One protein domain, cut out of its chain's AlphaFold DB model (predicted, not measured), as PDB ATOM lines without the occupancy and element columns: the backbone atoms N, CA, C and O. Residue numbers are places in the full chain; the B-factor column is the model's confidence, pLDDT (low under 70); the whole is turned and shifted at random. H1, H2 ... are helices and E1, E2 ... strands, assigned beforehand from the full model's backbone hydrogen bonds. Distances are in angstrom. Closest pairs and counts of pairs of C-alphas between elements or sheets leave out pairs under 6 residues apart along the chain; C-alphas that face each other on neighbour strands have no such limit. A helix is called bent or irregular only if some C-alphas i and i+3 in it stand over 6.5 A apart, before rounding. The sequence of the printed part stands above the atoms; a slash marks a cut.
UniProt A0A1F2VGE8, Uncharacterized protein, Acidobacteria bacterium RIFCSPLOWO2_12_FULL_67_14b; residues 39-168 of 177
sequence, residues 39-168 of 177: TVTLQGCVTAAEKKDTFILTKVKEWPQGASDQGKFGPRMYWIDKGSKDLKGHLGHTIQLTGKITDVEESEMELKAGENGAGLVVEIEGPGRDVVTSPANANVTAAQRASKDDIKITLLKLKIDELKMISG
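What this domain is: This is residues 39 to 168 of the 177 residues of an uncharacterized protein of Acidobacteria bacterium RIFCSPLOWO2_12_FULL_67_14b (UniProt A0A1F2VGE8). One strongly twisted sheet curls round into an open, incompletely closed barrel, built of E1, E2, E3 and the long bent strands E4 and E7, with a gap between E2 and E3. The far part of E4 and the first part of E7 reach out beyond the barrel, where the small strands E5 and E6 extend the sheet beside E4 and the short helix H2 only grazes it; another short helix, H1, is by the other end of the barrel, near the start of E2. The printed part has 130 residues, with seven named strands and two named helices in the order E1 E2 E3 H1 E4 E5 E6 H2 E7. The sheet is branched and mixed, and the class is mostly strand. The whole is compact, with a radius of gyration of the C-alphas of 14.2 A and spans of 39 by 32 by 25 A.

Where its parts are: E1, residues 39 to 48, begins at C-alpha 39, (5.264, 69.802, 94.053), is 25.4 A long and bends by 66 degrees at residue 45. E2, residues 55 to 63, is 20.7 A long and bends by 79 degrees at residue 59. E3 is residues 76 to 80, and H1 is residues 83 to 88. E4, residues 94 to 113, is 29.0 A long and bends by 130 degrees at residue 98; its C-alpha 113 is at (3.494, 52.872, 62.384). E5 is residues 120 to 124, E6 residues 131 to 133 and H2 residues 142 to 147. E7, residues 151 to 167, is 32.5 A long, bends by 97 degrees at residue 161 and ends at C-alpha 167, (20.218, 53.087, 91.308).

How they stand to each other: E1 and E2 form an antiparallel hairpin, with N 43 and O 61 2.8 A apart. E4 is antiparallel to three neighbours: E1 beside residues 94 to 100 and E5 beside residues 109 to 113 lie on one side of it, E7 beside residues 94 to 109 on the other side. N 97 and O 42 are 2.8 A apart, N 110 and O 123 2.8 A, and N 102 and O 157 2.8 A. E3 is the parallel neighbour of E7, with N 77 and O 154 2.9 A apart. E4, E5 and E6 make a meander, each strand the antiparallel neighbour of the one before; N 124 and O 131 are 2.8 A apart. The edge strands are E2, E3 and E6, and E2 and E3 are apart. H1 is on the sheet at a height of 6.9 A, over none of its strands, but only just, with 2 C-alphas falling on E2; the closest C-alphas of H1 and E2, Ser 84 and Phe 55, are 6.6 A apart. H2 only grazes the sheet; its closest C-alpha to E4 is that of Arg 145, 6.4 A from that of Leu 111. O i to N i+4 pairs are within hydrogen-bond range in 1 of 2 cases in H1 and 0 of 2 in H2, where 2 of 3 O i to N i+3 pairs are.

The domain as a whole: The two C-alphas farthest apart, those of Thr 39 and Asn 116, are 40.7 A apart. The printed part has no cut. The link from E2 to E3, residues 64 to 75, is long. The mean pLDDT of the printed part is 90.1, and residues 83 to 84, 142 to 143 and 145 to 148 are under 70.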
ATOM      1  N   THR A  39       3.977  70.504  94.070       97.25
ATOM      2  CA  THR A  39       5.264  69.802  94.053       97.25
ATOM      3  C   THR A  39       5.005  68.314  93.908       97.25
ATOM      4  O   THR A  39       4.209  67.754  94.662       97.25
ATOM      5  N   VAL A  40       5.694  67.689  92.959       96.81
ATOM      6  CA  VAL A  40       5.626  66.251  92.707       96.81
ATOM      7  C   VAL A  40       7.021  65.650  92.774       96.81
ATOM      8  O   VAL A  40       8.014  66.287  92.422       96.81
ATOM      9  N   THR A  41       7.093  64.411  93.239       97.50
ATOM     10  CA  THR A  41       8.288  63.572  93.180       97.50
ATOM     11  C   THR A  41       8.008  62.411  92.242       97.50
ATOM     12  O   THR A  41       7.028  61.697  92.440       97.50
ATOM     13  N   LEU A  42       8.862  62.208  91.242       96.50
ATOM     14  CA  LEU A  42       8.803  61.064  90.338       96.50
ATOM     15  C   LEU A  42      10.031  60.190  90.552       96.50
ATOM     16  O   LEU A  42      11.149  60.694  90.596       96.50
ATOM     17  N   GLN A  43       9.839  58.880  90.621       96.69
ATOM     18  CA  GLN A  43      10.918  57.905  90.541       96.69
ATOM     19  C   GLN A  43      10.703  57.029  89.313       96.69
ATOM     20  O   GLN A  43       9.618  56.488  89.132       96.69
ATOM     21  N   GLY A  44      11.727  56.845  88.488       95.25
ATOM     22  CA  GLY A  44      11.609  56.040  87.275       95.25
ATOM     23  C   GLY A  44      12.950  55.733  86.626       95.25
ATOM     24  O   GLY A  44      13.995  56.242  87.033       95.25
ATOM     25  N   CYS A  45      12.914  54.870  85.617       95.50
ATOM     26  CA  CYS A  45      14.069  54.513  84.802       95.50
ATOM     27  C   CYS A  45      14.198  55.471  83.617       95.50
ATOM     28  O   CYS A  45      13.259  55.600  82.831       95.50
ATOM     29  N   VAL A  46      15.359  56.101  83.445       95.31
ATOM     30  CA  VAL A  46      15.610  56.943  82.269       95.31
ATOM     31  C   VAL A  46      15.951  56.056  81.078       95.31
ATOM     32  O   VAL A  46      16.961  55.352  81.071       95.31
ATOM     33  N   THR A  47      15.112  56.109  80.052       94.00
ATOM     34  CA  THR A  47      15.259  55.330  78.820       94.00
ATOM     35  C   THR A  47      15.422  56.279  77.639       94.00
ATOM     36  O   THR A  47      14.774  57.323  77.593       94.00
ATOM     37  N   ALA A  48      16.286  55.931  76.686       93.19
ATOM     38  CA  ALA A  48      16.347  56.646  75.417       93.19
ATOM     39  C   ALA A  48      15.041  56.424  74.641       93.19
ATOM     40  O   ALA A  48      14.558  55.295  74.546       93.19
ATOM     41  N   ALA A  49      14.485  57.501  74.104       92.62
ATOM     42  CA  ALA A  49      13.416  57.436  73.119       92.62
ATOM     43  C   ALA A  49      14.019  57.404  71.699       92.62
ATOM     44  O   ALA A  49      15.234  57.522  71.525       92.62
ATOM     45  N   GLU A  50      13.186  57.181  70.686       91.88
ATOM     46  CA  GLU A  50      13.634  56.900  69.315       91.88
ATOM     47  C   GLU A  50      14.241  58.128  68.632       91.88
ATOM     48  O   GLU A  50      15.275  58.037  67.966       91.88
ATOM     49  N   LYS A  51      13.641  59.309  68.837       90.25
ATOM     50  CA  LYS A  51      14.195  60.573  68.339       90.25
ATOM     51  C   LYS A  51      15.480  60.916  69.120       90.25
ATOM     52  O   LYS A  51      15.571  60.744  70.338       90.25
ATOM     53  N   LYS A  52      16.494  61.444  68.430       90.06
ATOM     54  CA  LYS A  52      17.803  61.769  69.025       90.06
ATOM     55  C   LYS A  52      17.690  62.739  70.212       90.06
ATOM     56  O   LYS A  52      16.935  63.706  70.171       90.06
ATOM     57  N   ASP A  53      18.505  62.500  71.247       88.88
ATOM     58  CA  ASP A  53      18.557  63.300  72.482       88.88
ATOM     59  C   ASP A  53      17.170  63.448  73.146       88.88
ATOM     60  O   ASP A  53      16.846  64.478  73.753       88.88
ATOM     61  N   THR A  54      16.325  62.419  73.008       91.31
ATOM     62  CA  THR A  54      15.028  62.299  73.676       91.31
ATOM     63  C   THR A  54      15.017  61.151  74.666       91.31
ATOM     64  O   THR A  54      15.693  60.139  74.489       91.31
ATOM     65  N   PHE A  55      14.296  61.362  75.765       93.31
ATOM     66  CA  PHE A  55      14.306  60.477  76.918       93.31
ATOM     67  C   PHE A  55      12.904  60.385  77.486       93.31
ATOM     68  O   PHE A  55      12.162  61.367  77.475       93.31
ATOM     69  N   ILE A  56      12.584  59.220  78.026       93.75
ATOM     70  CA  ILE A  56      11.347  58.965  78.751       93.75
ATOM     71  C   ILE A  56      11.678  58.308  80.086       93.75
ATOM     72  O   ILE A  56      12.622  57.521  80.198       93.75
ATOM     73  N   LEU A  57      10.897  58.640  81.108       94.19
ATOM     74  CA  LEU A  57      10.898  57.908  82.364       94.19
ATOM     75  C   LEU A  57       9.922  56.745  82.258       94.19
ATOM     76  O   LEU A  57       8.734  56.948  82.034       94.19
ATOM     77  N   THR A  58      10.419  55.528  82.437       93.25
ATOM     78  CA  THR A  58       9.597  54.315  82.463       93.25
ATOM     79  C   THR A  58       9.447  53.803  83.890       93.25
ATOM     80  O   THR A  58      10.261  54.114  84.767       93.25
ATOM     81  N   LYS A  59       8.402  52.999  84.132       89.69
ATOM     82  CA  LYS A  59       8.090  52.424  85.457       89.69
ATOM     83  C   LYS A  59       7.963  53.502  86.539       89.69
ATOM     84  O   LYS A  59       8.520  53.368  87.631       89.69
ATOM     85  N   VAL A  60       7.280  54.588  86.189       92.62
ATOM     86  CA  VAL A  60       7.178  55.775  87.033       92.62
ATOM     87  C   VAL A  60       6.361  55.464  88.282       92.62
ATOM     88  O   VAL A  60       5.272  54.901  88.208       92.62
ATOM     89  N   LYS A  61       6.902  55.849  89.433       93.56
ATOM     90  CA  LYS A  61       6.171  56.007  90.688       93.56
ATOM     91  C   LYS A  61       6.100  57.491  91.001       93.56
ATOM     92  O   LYS A  61       7.110  58.183  90.882       93.56
ATOM     93  N   GLU A  62       4.930  57.960  91.403       94.19
ATOM     94  CA  GLU A  62       4.688  59.368  91.701       94.19
ATOM     95  C   GLU A  62       4.265  59.584  93.156       94.19
ATOM     96  O   GLU A  62       3.557  58.764  93.744       94.19
ATOM     97  N   TRP A  63       4.694  60.714  93.725       95.25
ATOM     98  CA  TRP A  63       4.245  61.216  95.022       95.25
ATOM     99  C   TRP A  63       3.917  62.718  94.941       95.25
ATOM    100  O   TRP A  63       4.733  63.476  94.414       95.25
ATOM    101  N   PRO A  64       2.781  63.179  95.503       92.56
ATOM    102  CA  PRO A  64       1.727  62.366  96.117       92.56
ATOM    103  C   PRO A  64       1.085  61.408  95.106       92.56
ATOM    104  O   PRO A  64       1.058  61.690  93.915       92.56
ATOM    105  N   GLN A  65       0.596  60.265  95.591       91.00
ATOM    106  CA  GLN A  65      -0.049  59.284  94.724       91.00
ATOM    107  C   GLN A  65      -1.432  59.790  94.286       91.00
ATOM    108  O   GLN A  65      -2.237  60.267  95.106       91.00
ATOM    109  N   GLY A  66      -1.696  59.667  92.988       87.88
ATOM    110  CA  GLY A  66      -2.989  59.961  92.393       87.88
ATOM    111  C   GLY A  66      -3.995  58.845  92.643       87.88
ATOM    112  O   GLY A  66      -3.634  57.684  92.822       87.88
ATOM    113  N   ALA A  67      -5.276  59.187  92.649       88.00
ATOM    114  CA  ALA A  67      -6.372  58.227  92.727       88.00
ATOM    115  C   ALA A  67      -6.532  57.428  91.419       88.00
ATOM    116  O   ALA A  67      -7.079  56.330  91.422       88.00
ATOM    117  N   SER A  68      -6.065  57.986  90.303       88.94
ATOM    118  CA  SER A  68      -5.984  57.356  88.979       88.94
ATOM    119  C   SER A  68      -4.857  58.008  88.188       88.94
ATOM    120  O   SER A  68      -4.423  59.070  88.606       88.94
ATOM    121  N   ASP A  69      -4.463  57.482  87.029       88.69
ATOM    122  CA  ASP A  69      -3.506  58.151  86.128       88.69
ATOM    123  C   ASP A  69      -4.157  59.242  85.246       88.69
ATOM    124  O   ASP A  69      -3.522  59.771  84.338       88.69
ATOM    125  N   GLN A  70      -5.434  59.580  85.459       89.81
ATOM    126  CA  GLN A  70      -6.186  60.521  84.619       89.81
ATOM    127  C   GLN A  70      -6.074  61.966  85.114       89.81
ATOM    128  O   GLN A  70      -6.125  62.246  86.309       89.81
ATOM    129  N   GLY A  71      -5.933  62.908  84.189       90.38
ATOM    130  CA  GLY A  71      -5.916  64.343  84.450       90.38
ATOM    131  C   GLY A  71      -7.137  65.042  83.863       90.38
ATOM    132  O   GLY A  71      -8.133  64.411  83.521       90.38
ATOM    133  N   LYS A  72      -7.050  66.368  83.740       90.56
ATOM    134  CA  LYS A  72      -8.142  67.220  83.249       90.56
ATOM    135  C   LYS A  72      -8.595  66.879  81.821       90.56
ATOM    136  O   LYS A  72      -9.778  67.017  81.529       90.56
ATOM    137  N   PHE A  73      -7.673  66.473  80.952       91.94
ATOM    138  CA  PHE A  73      -7.904  66.278  79.515       91.94
ATOM    139  C   PHE A  73      -7.787  64.814  79.058       91.94
ATOM    140  O   PHE A  73      -8.100  64.503  77.915       91.94
ATOM    141  N   GLY A  74      -7.336  63.917  79.936       91.31
ATOM    142  CA  GLY A  74      -6.965  62.538  79.605       91.31
ATOM    143  C   GLY A  74      -5.800  62.060  80.475       91.31
ATOM    144  O   GLY A  74      -5.501  62.732  81.472       91.31
ATOM    145  N   PRO A  75      -5.116  60.953  80.128       91.19
ATOM    146  CA  PRO A  75      -3.991  60.425  80.900       91.19
ATOM    147  C   PRO A  75      -2.954  61.505  81.231       91.19
ATOM    148  O   PRO A  75      -2.641  62.356  80.397       91.19
ATOM    149  N   ARG A  76      -2.438  61.502  82.461       93.00
ATOM    150  CA  ARG A  76      -1.419  62.457  82.905       93.00
ATOM    151  C   ARG A  76      -0.052  62.041  82.401       93.00
ATOM    152  O   ARG A  76       0.366  60.901  82.574       93.00
ATOM    153  N   MET A  77       0.660  63.010  81.850       93.94
ATOM    154  CA  MET A  77       2.042  62.882  81.417       93.94
ATOM    155  C   MET A  77       2.861  64.019  82.007       93.94
ATOM    156  O   MET A  77       2.389  65.150  82.100       93.94
ATOM    157  N   TYR A  78       4.102  63.735  82.390       94.69
ATOM    158  CA  TYR A  78       5.007  64.738  82.943       94.69
ATOM    159  C   TYR A  78       6.043  65.150  81.905       94.69
ATOM    160  O   TYR A  78       6.819  64.321  81.429       94.69
ATOM    161  N   TRP A  79       6.094  66.442  81.594       95.19
ATOM    162  CA  TRP A  79       7.099  67.009  80.707       95.19
ATOM    163  C   TRP A  79       8.171  67.733  81.506       95.19
ATOM    164  O   TRP A  79       7.924  68.785  82.088       95.19
ATOM    165  N   ILE A  80       9.378  67.180  81.532       92.19
ATOM    166  CA  ILE A  80      10.490  67.747  82.290       92.19
ATOM    167  C   ILE A  80      11.142  68.860  81.464       92.19
ATOM    168  O   ILE A  80      11.818  68.591  80.466       92.19
ATOM    169  N   ASP A  81      10.957  70.111  81.885       79.25
ATOM    170  CA  ASP A  81      11.587  71.267  81.247       79.25
ATOM    171  C   ASP A  81      13.116  71.128  81.286       79.25
ATOM    172  O   ASP A  81      13.691  70.737  82.300       79.25
ATOM    173  N   LYS A  82      13.774  71.409  80.154       70.62
ATOM    174  CA  LYS A  82      15.225  71.223  79.926       70.62
ATOM    175  C   LYS A  82      15.754  69.803  80.185       70.62
ATOM    176  O   LYS A  82      16.966  69.583  80.126       70.62
ATOM    177  N   GLY A  83      14.862  68.826  80.357       64.44
ATOM    178  CA  GLY A  83      15.199  67.479  80.802       64.44
ATOM    179  C   GLY A  83      16.183  66.736  79.904       64.44
ATOM    180  O   GLY A  83      16.893  65.868  80.388       64.44
ATOM    181  N   SER A  84      16.321  67.072  78.617       67.88
ATOM    182  CA  SER A  84      17.269  66.363  77.747       67.88
ATOM    183  C   SER A  84      18.733  66.508  78.171       67.88
ATOM    184  O   SER A  84      19.505  65.567  78.009       67.88
ATOM    185  N   LYS A  85      19.131  67.650  78.740       78.25
ATOM    186  CA  LYS A  85      20.503  67.833  79.238       78.25
ATOM    187  C   LYS A  85      20.699  67.130  80.574       78.25
ATOM    188  O   LYS A  85      21.685  66.417  80.739       78.25
ATOM    189  N   ASP A  86      19.729  67.284  81.468       82.94
ATOM    190  CA  ASP A  86      19.822  66.772  82.832       82.94
ATOM    191  C   ASP A  86      19.662  65.247  82.878       82.94
ATOM    192  O   ASP A  86      20.343  64.587  83.649       82.94
ATOM    193  N   LEU A  87      18.836  64.654  82.008       90.25
ATOM    194  CA  LEU A  87      18.560  63.212  81.997       90.25
ATOM    195  C   LEU A  87      19.586  62.386  81.214       90.25
ATOM    196  O   LEU A  87      19.737  61.197  81.491       90.25
ATOM    197  N   LYS A  88      20.314  62.977  80.258       91.56
ATOM    198  CA  LYS A  88      21.252  62.237  79.393       91.56
ATOM    199  C   LYS A  88      22.326  61.485  80.183       91.56
ATOM    200  O   LYS A  88      22.654  60.353  79.835       91.56
ATOM    201  N   GLY A  89      22.836  62.082  81.263       92.25
ATOM    202  CA  GLY A  89      23.815  61.454  82.162       92.25
ATOM    203  C   GLY A  89      23.249  60.318  83.025       92.25
ATOM    204  O   GLY A  89      24.000  59.642  83.725       92.25
ATOM    205  N   HIS A  90      21.935  60.096  82.979       94.88
ATOM    206  CA  HIS A  90      21.235  59.086  83.764       94.88
ATOM    207  C   HIS A  90      20.609  57.977  82.915       94.88
ATOM    208  O   HIS A  90      19.856  57.170  83.451       94.88
ATOM    209  N   LEU A  91      20.912  57.912  81.615       94.25
ATOM    210  CA  LEU A  91      20.471  56.822  80.746       94.25
ATOM    211  C   LEU A  91      20.770  55.448  81.358       94.25
ATOM    212  O   LEU A  91      21.908  55.153  81.713       94.25
ATOM    213  N   GLY A  92      19.744  54.601  81.454       95.00
ATOM    214  CA  GLY A  92      19.868  53.268  82.039       95.00
ATOM    215  C   GLY A  92      19.936  53.254  83.568       95.00
ATOM    216  O   GLY A  92      20.096  52.180  84.143       95.00
ATOM    217  N   HIS A  93      19.780  54.399  84.238       96.62
ATOM    218  CA  HIS A  93      19.721  54.517  85.694       96.62
ATOM    219  C   HIS A  93      18.285  54.729  86.180       96.62
ATOM    220  O   HIS A  93      17.429  55.266  85.471       96.62
ATOM    221  N   THR A  94      18.026  54.339  87.430       96.69
ATOM    222  CA  THR A  94      16.801  54.754  88.124       96.69
ATOM    223  C   THR A  94      17.079  56.052  88.862       96.69
ATOM    224  O   THR A  94      17.989  56.114  89.694       96.69
ATOM    225  N   ILE A  95      16.282  57.073  88.577       96.62
ATOM    226  CA  ILE A  95      16.366  58.379  89.224       96.62
ATOM    227  C   ILE A  95      15.135  58.638  90.084       96.62
ATOM    228  O   ILE A  95      14.079  58.045  89.867       96.62
ATOM    229  N   GLN A  96      15.282  59.559  91.025       97.38
ATOM    230  CA  GLN A  96      14.195  60.273  91.667       97.38
ATOM    231  C   GLN A  96      14.389  61.756  91.377       97.38
ATOM    232  O   GLN A  96      15.478  62.292  91.582       97.38
ATOM    233  N   LEU A  97      13.342  62.411  90.904       95.62
ATOM    234  CA  LEU A  97      13.309  63.849  90.707       95.62
ATOM    235  C   LEU A  97      12.175  64.442  91.530       95.62
ATOM    236  O   LEU A  97      11.099  63.855  91.615       95.62
ATOM    237  N   THR A  98      12.411  65.618  92.085       96.94
ATOM    238  CA  THR A  98      11.389  66.439  92.729       96.94
ATOM    239  C   THR A  98      11.305  67.746  91.967       96.94
ATOM    240  O   THR A  98      12.331  68.352  91.651       96.94
ATOM    241  N   GLY A  99      10.095  68.189  91.651       95.69
ATOM    242  CA  GLY A  99       9.898  69.412  90.889       95.69
ATOM    243  C   GLY A  99       8.529  70.035  91.090       95.69
ATOM    244  O   GLY A  99       7.615  69.430  91.655       95.69
ATOM    245  N   LYS A 100       8.397  71.269  90.606       96.88
ATOM    246  CA  LYS A 100       7.145  72.026  90.627       96.88
ATOM    247  C   LYS A 100       6.463  71.979  89.275       96.88
ATOM    248  O   LYS A 100       7.110  72.181  88.246       96.88
ATOM    249  N   ILE A 101       5.148  71.797  89.301       97.19
ATOM    250  CA  ILE A 101       4.302  71.936  88.119       97.19
ATOM    251  C   ILE A 101       4.245  73.420  87.756       97.19
ATOM    252  O   ILE A 101       3.712  74.237  88.506       97.19
ATOM    253  N   THR A 102       4.826  73.788  86.622       96.88
ATOM    254  CA  THR A 102       4.829  75.164  86.113       96.88
ATOM    255  C   THR A 102       3.653  75.433  85.190       96.88
ATOM    256  O   THR A 102       3.216  76.584  85.102       96.88
ATOM    257  N   ASP A 103       3.117  74.392  84.555       96.56
ATOM    258  CA  ASP A 103       1.899  74.477  83.760       96.56
ATOM    259  C   ASP A 103       1.155  73.148  83.637       96.56
ATOM    260  O   ASP A 103       1.736  72.078  83.836       96.56
ATOM    261  N   VAL A 104      -0.128  73.250  83.290       95.62
ATOM    262  CA  VAL A 104      -1.028  72.125  83.016       95.62
ATOM    263  C   VAL A 104      -1.744  72.404  81.703       95.62
ATOM    264  O   VAL A 104      -2.591  73.295  81.635       95.62
ATOM    265  N   GLU A 105      -1.420  71.639  80.670       95.88
ATOM    266  CA  GLU A 105      -1.903  71.880  79.310       95.88
ATOM    267  C   GLU A 105      -2.548  70.626  78.715       95.88
ATOM    268  O   GLU A 105      -2.296  69.501  79.151       95.88
ATOM    269  N   GLU A 106      -3.415  70.839  77.731       95.81
ATOM    270  CA  GLU A 106      -3.883  69.777  76.844       95.81
ATOM    271  C   GLU A 106      -2.794  69.509  75.804       95.81
ATOM    272  O   GLU A 106      -2.177  70.441  75.287       95.81
ATOM    273  N   SER A 107      -2.529  68.237  75.537       96.31
ATOM    274  CA  SER A 107      -1.620  67.790  74.486       96.31
ATOM    275  C   SER A 107      -2.099  66.435  73.973       96.31
ATOM    276  O   SER A 107      -3.144  65.941  74.409       96.31
ATOM    277  N   GLU A 108      -1.362  65.829  73.051       95.06
ATOM    278  CA  GLU A 108      -1.818  64.671  72.297       95.06
ATOM    279  C   GLU A 108      -0.721  63.607  72.195       95.06
ATOM    280  O   GLU A 108       0.483  63.888  72.213       95.06
ATOM    281  N   MET A 109      -1.161  62.352  72.141       93.88
ATOM    282  CA  MET A 109      -0.334  61.223  71.748       93.88
ATOM    283  C   MET A 109      -0.957  60.526  70.551       93.88
ATOM    284  O   MET A 109      -2.143  60.197  70.569       93.88
ATOM    285  N   GLU A 110      -0.135  60.189  69.571       91.94
ATOM    286  CA  GLU A 110      -0.582  59.505  68.367       91.94
ATOM    287  C   GLU A 110       0.122  58.154  68.228       91.94
ATOM    288  O   GLU A 110       1.350  58.043  68.298       91.94
ATOM    289  N   LEU A 111      -0.662  57.090  68.034       90.81
ATOM    290  CA  LEU A 111      -0.142  55.744  67.805       90.81
ATOM    291  C   LEU A 111       0.070  55.512  66.302       90.81
ATOM    292  O   LEU A 111      -0.868  55.197  65.566       90.81
ATOM    293  N   LYS A 112       1.324  55.584  65.857       88.12
ATOM    294  CA  LYS A 112       1.730  55.483  64.450       88.12
ATOM    295  C   LYS A 112       2.396  54.151  64.129       88.12
ATOM    296  O   LYS A 112       2.778  53.376  65.009       88.12
ATOM    297  N   ALA A 113       2.532  53.868  62.837       88.56
ATOM    298  CA  ALA A 113       3.494  52.872  62.384       88.56
ATOM    299  C   ALA A 113       4.909  53.449  62.544       88.56
ATOM    300  O   ALA A 113       5.160  54.579  62.132       88.56
ATOM    301  N   GLY A 114       5.809  52.678  63.147       84.94
ATOM    302  CA  GLY A 114       7.220  53.020  63.248       84.94
ATOM    303  C   GLY A 114       7.903  52.997  61.884       84.94
ATOM    304  O   GLY A 114       7.477  52.300  60.956       84.94
ATOM    305  N   GLU A 115       8.990  53.750  61.769       85.25
ATOM    306  CA  GLU A 115       9.787  53.795  60.547       85.25
ATOM    307  C   GLU A 115      10.397  52.422  60.225       85.25
ATOM    308  O   GLU A 115      10.689  51.619  61.111       85.25
ATOM    309  N   ASN A 116      10.603  52.143  58.935       81.75
ATOM    310  CA  ASN A 116      11.307  50.945  58.453       81.75
ATOM    311  C   ASN A 116      10.749  49.604  58.975       81.75
ATOM    312  O   ASN A 116      11.481  48.622  59.087       81.75
ATOM    313  N   GLY A 117       9.454  49.548  59.296       77.31
ATOM    314  CA  GLY A 117       8.813  48.328  59.788       77.31
ATOM    315  C   GLY A 117       9.096  48.012  61.259       77.31
ATOM    316  O   GLY A 117       8.848  46.884  61.679       77.31
ATOM    317  N   ALA A 118       9.550  48.987  62.058       79.06
ATOM    318  CA  ALA A 118       9.834  48.843  63.493       79.06
ATOM    319  C   ALA A 118       8.596  48.570  64.385       79.06
ATOM    320  O   ALA A 118       8.670  48.650  65.609       79.06
ATOM    321  N   GLY A 119       7.451  48.216  63.800       86.94
ATOM    322  CA  GLY A 119       6.208  47.962  64.521       86.94
ATOM    323  C   GLY A 119       5.412  49.241  64.763       86.94
ATOM    324  O   GLY A 119       5.264  50.054  63.856       86.94
ATOM    325  N   LEU A 120       4.830  49.383  65.953       89.38
ATOM    326  CA  LEU A 120       4.060  50.567  66.342       89.38
ATOM    327  C   LEU A 120       4.877  51.453  67.271       89.38
ATOM    328  O   LEU A 120       5.591  50.940  68.132       89.38
ATOM    329  N   VAL A 121       4.689  52.760  67.137       92.62
ATOM    330  CA  VAL A 121       5.314  53.788  67.971       92.62
ATOM    331  C   VAL A 121       4.253  54.758  68.462       92.62
ATOM    332  O   VAL A 121       3.212  54.925  67.830       92.62
ATOM    333  N   VAL A 122       4.513  55.390  69.596       93.56
ATOM    334  CA  VAL A 122       3.712  56.487  70.124       93.56
ATOM    335  C   VAL A 122       4.531  57.752  69.998       93.56
ATOM    336  O   VAL A 122       5.635  57.836  70.542       93.56
ATOM    337  N   GLU A 123       3.987  58.718  69.277       94.44
ATOM    338  CA  GLU A 123       4.489  60.080  69.231       94.44
ATOM    339  C   GLU A 123       3.742  60.905  70.274       94.44
ATOM    340  O   GLU A 123       2.519  60.948  70.266       94.44
ATOM    341  N   ILE A 124       4.480  61.496  71.208       95.06
ATOM    342  CA  ILE A 124       3.956  62.337  72.284       95.06
ATOM    343  C   ILE A 124       4.357  63.766  71.953       95.06
ATOM    344  O   ILE A 124       5.557  64.076  71.939       95.06
ATOM    345  N   GLU A 125       3.374  64.624  71.706       94.50
ATOM    346  CA  GLU A 125       3.632  66.034  71.446       94.50
ATOM    347  C   GLU A 125       4.071  66.746  72.729       94.50
ATOM    348  O   GLU A 125       3.582  66.491  73.833       94.50
ATOM    349  N   GLY A 126       5.043  67.643  72.603       91.44
ATOM    350  CA  GLY A 126       5.563  68.382  73.742       91.44
ATOM    351  C   GLY A 126       6.195  69.715  73.353       91.44
ATOM    352  O   GLY A 126       6.455  69.981  72.177       91.44
ATOM    353  N   PRO A 127       6.462  70.594  74.335       90.00
ATOM    354  CA  PRO A 127       7.049  71.904  74.088       90.00
ATOM    355  C   PRO A 127       8.339  71.854  73.261       90.00
ATOM    356  O   PRO A 127       9.395  71.424  73.731       90.00
ATOM    357  N   GLY A 128       8.248  72.359  72.029       89.56
ATOM    358  CA  GLY A 128       9.372  72.549  71.112       89.56
ATOM    359  C   GLY A 128       9.890  71.286  70.420       89.56
ATOM    360  O   GLY A 128      10.814  71.413  69.618       89.56
ATOM    361  N   ARG A 129       9.356  70.095  70.733       90.50
ATOM    362  CA  ARG A 129       9.701  68.815  70.086       90.50
ATOM    363  C   ARG A 129       8.854  67.661  70.607       90.50
ATOM    364  O   ARG A 129       8.519  67.632  71.788       90.50
ATOM    365  N   ASP A 130       8.699  66.641  69.775       93.19
ATOM    366  CA  ASP A 130       7.987  65.414  70.138       93.19
ATOM    367  C   ASP A 130       8.946  64.349  70.673       93.19
ATOM    368  O   ASP A 130      10.152  64.325  70.381       93.19
ATOM    369  N   VAL A 131       8.386  63.427  71.447       94.00
ATOM    370  CA  VAL A 131       9.063  62.215  71.909       94.00
ATOM    371  C   VAL A 131       8.412  61.023  71.227       94.00
ATOM    372  O   VAL A 131       7.212  60.824  71.350       94.00
ATOM    373  N   VAL A 132       9.209  60.214  70.530       94.38
ATOM    374  CA  VAL A 132       8.737  58.967  69.914       94.38
ATOM    375  C   VAL A 132       9.255  57.791  70.724       94.38
ATOM    376  O   VAL A 132      10.449  57.712  71.009       94.38
ATOM    377  N   THR A 133       8.370  56.894  71.136       94.06
ATOM    378  CA  THR A 133       8.718  55.744  71.975       94.06
ATOM    379  C   THR A 133       7.814  54.550  71.681       94.06
ATOM    380  O   THR A 133       6.766  54.682  71.057       94.06
ATOM    381  N   SER A 134       8.170  53.371  72.189       92.38
ATOM    382  CA  SER A 134       7.287  52.206  72.115       92.38
ATOM    383  C   SER A 134       5.968  52.426  72.887       92.38
ATOM    384  O   SER A 134       5.972  53.096  73.929       92.38
ATOM    385  N   PRO A 135       4.856  51.793  72.465       90.75
ATOM    386  CA  PRO A 135       3.579  51.865  73.175       90.75
ATOM    387  C   PRO A 135       3.668  51.428  74.641       90.75
ATOM    388  O   PRO A 135       3.077  52.061  75.510       90.75
ATOM    389  N   ALA A 136       4.480  50.409  74.941       89.38
ATOM    390  CA  ALA A 136       4.688  49.934  76.308       89.38
ATOM    391  C   ALA A 136       5.303  51.009  77.223       89.38
ATOM    392  O   ALA A 136       4.901  51.143  78.375       89.38
ATOM    393  N   ASN A 137       6.245  51.804  76.708       91.25
ATOM    394  CA  ASN A 137       6.868  52.890  77.468       91.25
ATOM    395  C   ASN A 137       5.926  54.085  77.670       91.25
ATOM    396  O   ASN A 137       6.038  54.768  78.683       91.25
ATOM    397  N   ALA A 138       5.014  54.329  76.725       89.94
ATOM    398  CA  ALA A 138       3.992  55.371  76.820       89.94
ATOM    399  C   ALA A 138       2.717  54.911  77.558       89.94
ATOM    400  O   ALA A 138       1.767  55.680  77.671       89.94
ATOM    401  N   ASN A 139       2.680  53.663  78.041       87.38
ATOM    402  CA  ASN A 139       1.498  53.028  78.630       87.38
ATOM    403  C   ASN A 139       0.261  53.055  77.703       87.38
ATOM    404  O   ASN A 139      -0.877  53.184  78.154       87.38
ATOM    405  N   VAL A 140       0.490  52.935  76.392       86.88
ATOM    406  CA  VAL A 140      -0.551  52.860  75.363       86.88
ATOM    407  C   VAL A 140      -0.750  51.403  74.954       86.88
ATOM    408  O   VAL A 140       0.187  50.685  74.603       86.88
ATOM    409  N   THR A 141      -2.000  50.959  74.984       80.31
ATOM    410  CA  THR A 141      -2.430  49.607  74.622       80.31
ATOM    411  C   THR A 141      -2.921  49.542  73.177       80.31
ATOM    412  O   THR A 141      -3.380  50.528  72.602       80.31
ATOM    413  N   ALA A 142      -2.904  48.342  72.588       67.50
ATOM    414  CA  ALA A 142      -3.392  48.126  71.224       67.50
ATOM    415  C   ALA A 142      -4.884  48.474  71.040       67.50
ATOM    416  O   ALA A 142      -5.295  48.803  69.930       67.50
ATOM    417  N   ALA A 143      -5.690  48.448  72.111       69.12
ATOM    418  CA  ALA A 143      -7.103  48.825  72.064       69.12
ATOM    419  C   ALA A 143      -7.303  50.307  71.699       69.12
ATOM    420  O   ALA A 143      -8.263  50.647  71.012       69.12
ATOM    421  N   GLN A 144      -6.359  51.174  72.079       70.75
ATOM    422  CA  GLN A 144      -6.397  52.608  71.766       70.75
ATOM    423  C   GLN A 144      -6.084  52.902  70.290       70.75
ATOM    424  O   GLN A 144      -6.373  53.988  69.812       70.75
ATOM    425  N   ARG A 145      -5.584  51.923  69.520       62.78
ATOM    426  CA  ARG A 145      -5.401  52.048  68.061       62.78
ATOM    427  C   ARG A 145      -6.722  52.195  67.305       62.78
ATOM    428  O   ARG A 145      -6.737  52.715  66.193       62.78
ATOM    429  N   ALA A 146      -7.812  51.661  67.855       57.94
ATOM    430  CA  ALA A 146      -9.070  51.535  67.131       57.94
ATOM    431  C   ALA A 146      -9.775  52.879  66.893       57.94
ATOM    432  O   ALA A 146     -10.571  52.958  65.959       57.94
ATOM    433  N   SER A 147      -9.483  53.922  67.685       62.59
ATOM    434  CA  SER A 147     -10.175  55.211  67.558       62.59
ATOM    435  C   SER A 147      -9.740  56.018  66.341       62.59
ATOM    436  O   SER A 147     -10.527  56.840  65.901       62.59
ATOM    437  N   LYS A 148      -8.540  55.793  65.773       65.25
ATOM    438  CA  LYS A 148      -7.884  56.658  64.757       65.25
ATOM    439  C   LYS A 148      -7.708  58.135  65.153       65.25
ATOM    440  O   LYS A 148      -6.936  58.815  64.492       65.25
ATOM    441  N   ASP A 149      -8.394  58.587  66.193       75.94
ATOM    442  CA  ASP A 149      -8.269  59.901  66.805       75.94
ATOM    443  C   ASP A 149      -7.054  59.957  67.733       75.94
ATOM    444  O   ASP A 149      -6.718  58.960  68.392       75.94
ATOM    445  N   ASP A 150      -6.456  61.143  67.825       86.81
ATOM    446  CA  ASP A 150      -5.375  61.444  68.753       86.81
ATOM    447  C   ASP A 150      -5.812  61.224  70.206       86.81
ATOM    448  O   ASP A 150      -6.927  61.553  70.634       86.81
ATOM    449  N   ILE A 151      -4.919  60.632  70.997       90.12
ATOM    450  CA  ILE A 151      -5.168  60.369  72.409       90.12
ATOM    451  C   ILE A 151      -4.856  61.653  73.170       90.12
ATOM    452  O   ILE A 151      -3.694  61.957  73.444       90.12
ATOM    453  N   LYS A 152      -5.899  62.383  73.559       93.69
ATOM    454  CA  LYS A 152      -5.761  63.558  74.425       93.69
ATOM    455  C   LYS A 152      -5.105  63.194  75.750       93.69
ATOM    456  O   LYS A 152      -5.480  62.209  76.392       93.69
ATOM    457  N   ILE A 153      -4.160  64.018  76.186       94.31
ATOM    458  CA  ILE A 153      -3.438  63.877  77.451       94.31
ATOM    459  C   ILE A 153      -3.435  65.181  78.241       94.31
ATOM    460  O   ILE A 153      -3.558  66.283  77.709       94.31
ATOM    461  N   THR A 154      -3.247  65.038  79.551       95.69
ATOM    462  CA  THR A 154      -2.940  66.158  80.441       95.69
ATOM    463  C   THR A 154      -1.429  66.248  80.608       95.69
ATOM    464  O   THR A 154      -0.839  65.423  81.309       95.69
ATOM    465  N   LEU A 155      -0.801  67.247  79.992       96.31
ATOM    466  CA  LEU A 155       0.638  67.464  80.073       96.31
ATOM    467  C   LEU A 155       0.982  68.384  81.253       96.31
ATOM    468  O   LEU A 155       0.647  69.569  81.265       96.31
ATOM    469  N   LEU A 156       1.673  67.836  82.250       96.62
ATOM    470  CA  LEU A 156       2.152  68.541  83.436       96.62
ATOM    471  C   LEU A 156       3.606  68.963  83.218       96.62
ATOM    472  O   LEU A 156       4.518  68.132  83.263       96.62
ATOM    473  N   LYS A 157       3.843  70.254  82.983       96.00
ATOM    474  CA  LYS A 157       5.203  70.778  82.802       96.00
ATOM    475  C   LYS A 157       5.896  70.869  84.152       96.00
ATOM    476  O   LYS A 157       5.405  71.539  85.056       96.00
ATOM    477  N   LEU A 158       7.040  70.213  84.284       95.56
ATOM    478  CA  LEU A 158       7.823  70.149  85.508       95.56
ATOM    479  C   LEU A 158       9.113  70.941  85.378       95.56
ATOM    480  O   LEU A 158       9.940  70.670  84.509       95.56
ATOM    481  N   LYS A 159       9.323  71.855  86.322       94.62
ATOM    482  CA  LYS A 159      10.644  72.404  86.614       94.62
ATOM    483  C   LYS A 159      11.278  71.572  87.724       94.62
ATOM    484  O   LYS A 159      10.709  71.483  88.811       94.62
ATOM    485  N   ILE A 160      12.435  70.972  87.446       94.00
ATOM    486  CA  ILE A 160      13.173  70.178  88.433       94.00
ATOM    487  C   ILE A 160      13.776  71.110  89.490       94.00
ATOM    488  O   ILE A 160      14.452  72.080  89.150       94.00
ATOM    489  N   ASP A 161      13.550  70.773  90.759       93.88
ATOM    490  CA  ASP A 161      14.226  71.372  91.912       93.88
ATOM    491  C   ASP A 161      15.373  70.464  92.397       93.88
ATOM    492  O   ASP A 161      16.443  70.949  92.760       93.88
ATOM    493  N   GLU A 162      15.174  69.142  92.373       95.25
ATOM    494  CA  GLU A 162      16.166  68.152  92.802       95.25
ATOM    495  C   GLU A 162      16.166  66.925  91.879       95.25
ATOM    496  O   GLU A 162      15.108  66.429  91.496       95.25
ATOM    497  N   LEU A 163      17.359  66.407  91.565       95.06
ATOM    498  CA  LEU A 163      17.565  65.183  90.793       95.06
ATOM    499  C   LEU A 163      18.582  64.285  91.502       95.06
ATOM    500  O   LEU A 163      19.706  64.698  91.781       95.06
ATOM    501  N   LYS A 164      18.190  63.041  91.776       95.75
ATOM    502  CA  LYS A 164      19.011  62.034  92.455       95.75
ATOM    503  C   LYS A 164      19.046  60.748  91.646       95.75
ATOM    504  O   LYS A 164      18.009  60.239  91.234       95.75
ATOM    505  N   MET A 165      20.232  60.171  91.489       95.88
ATOM    506  CA  MET A 165      20.353  58.775  91.073       95.88
ATOM    507  C   MET A 165      20.083  57.885  92.287       95.88
ATOM    508  O   MET A 165      20.750  58.020  93.308       95.88
ATOM    509  N   ILE A 166      19.108  56.986  92.176       95.19
ATOM    510  CA  ILE A 166      18.735  56.053  93.250       95.19
ATOM    511  C   ILE A 166      19.308  54.657  92.983       95.19
ATOM    512  O   ILE A 166      19.579  53.906  93.914       95.19
ATOM    513  N   SER A 167      19.529  54.313  91.712       94.75
ATOM    514  CA  SER A 167      20.218  53.087  91.308       94.75
ATOM    515  C   SER A 167      21.004  53.310  90.022       94.75
ATOM    516  O   SER A 167      20.471  53.876  89.065       94.75
ATOM    517  N   GLY A 168      22.236  52.794  89.982       93.81
ATOM    518  CA  GLY A 168      23.106  52.798  88.798       93.81
ATOM    519  C   GLY A 168      22.654  51.855  87.681       93.81
ATOM    520  O   GLY A 168      23.298  51.777  86.646       93.81
TER     521      GLY A 168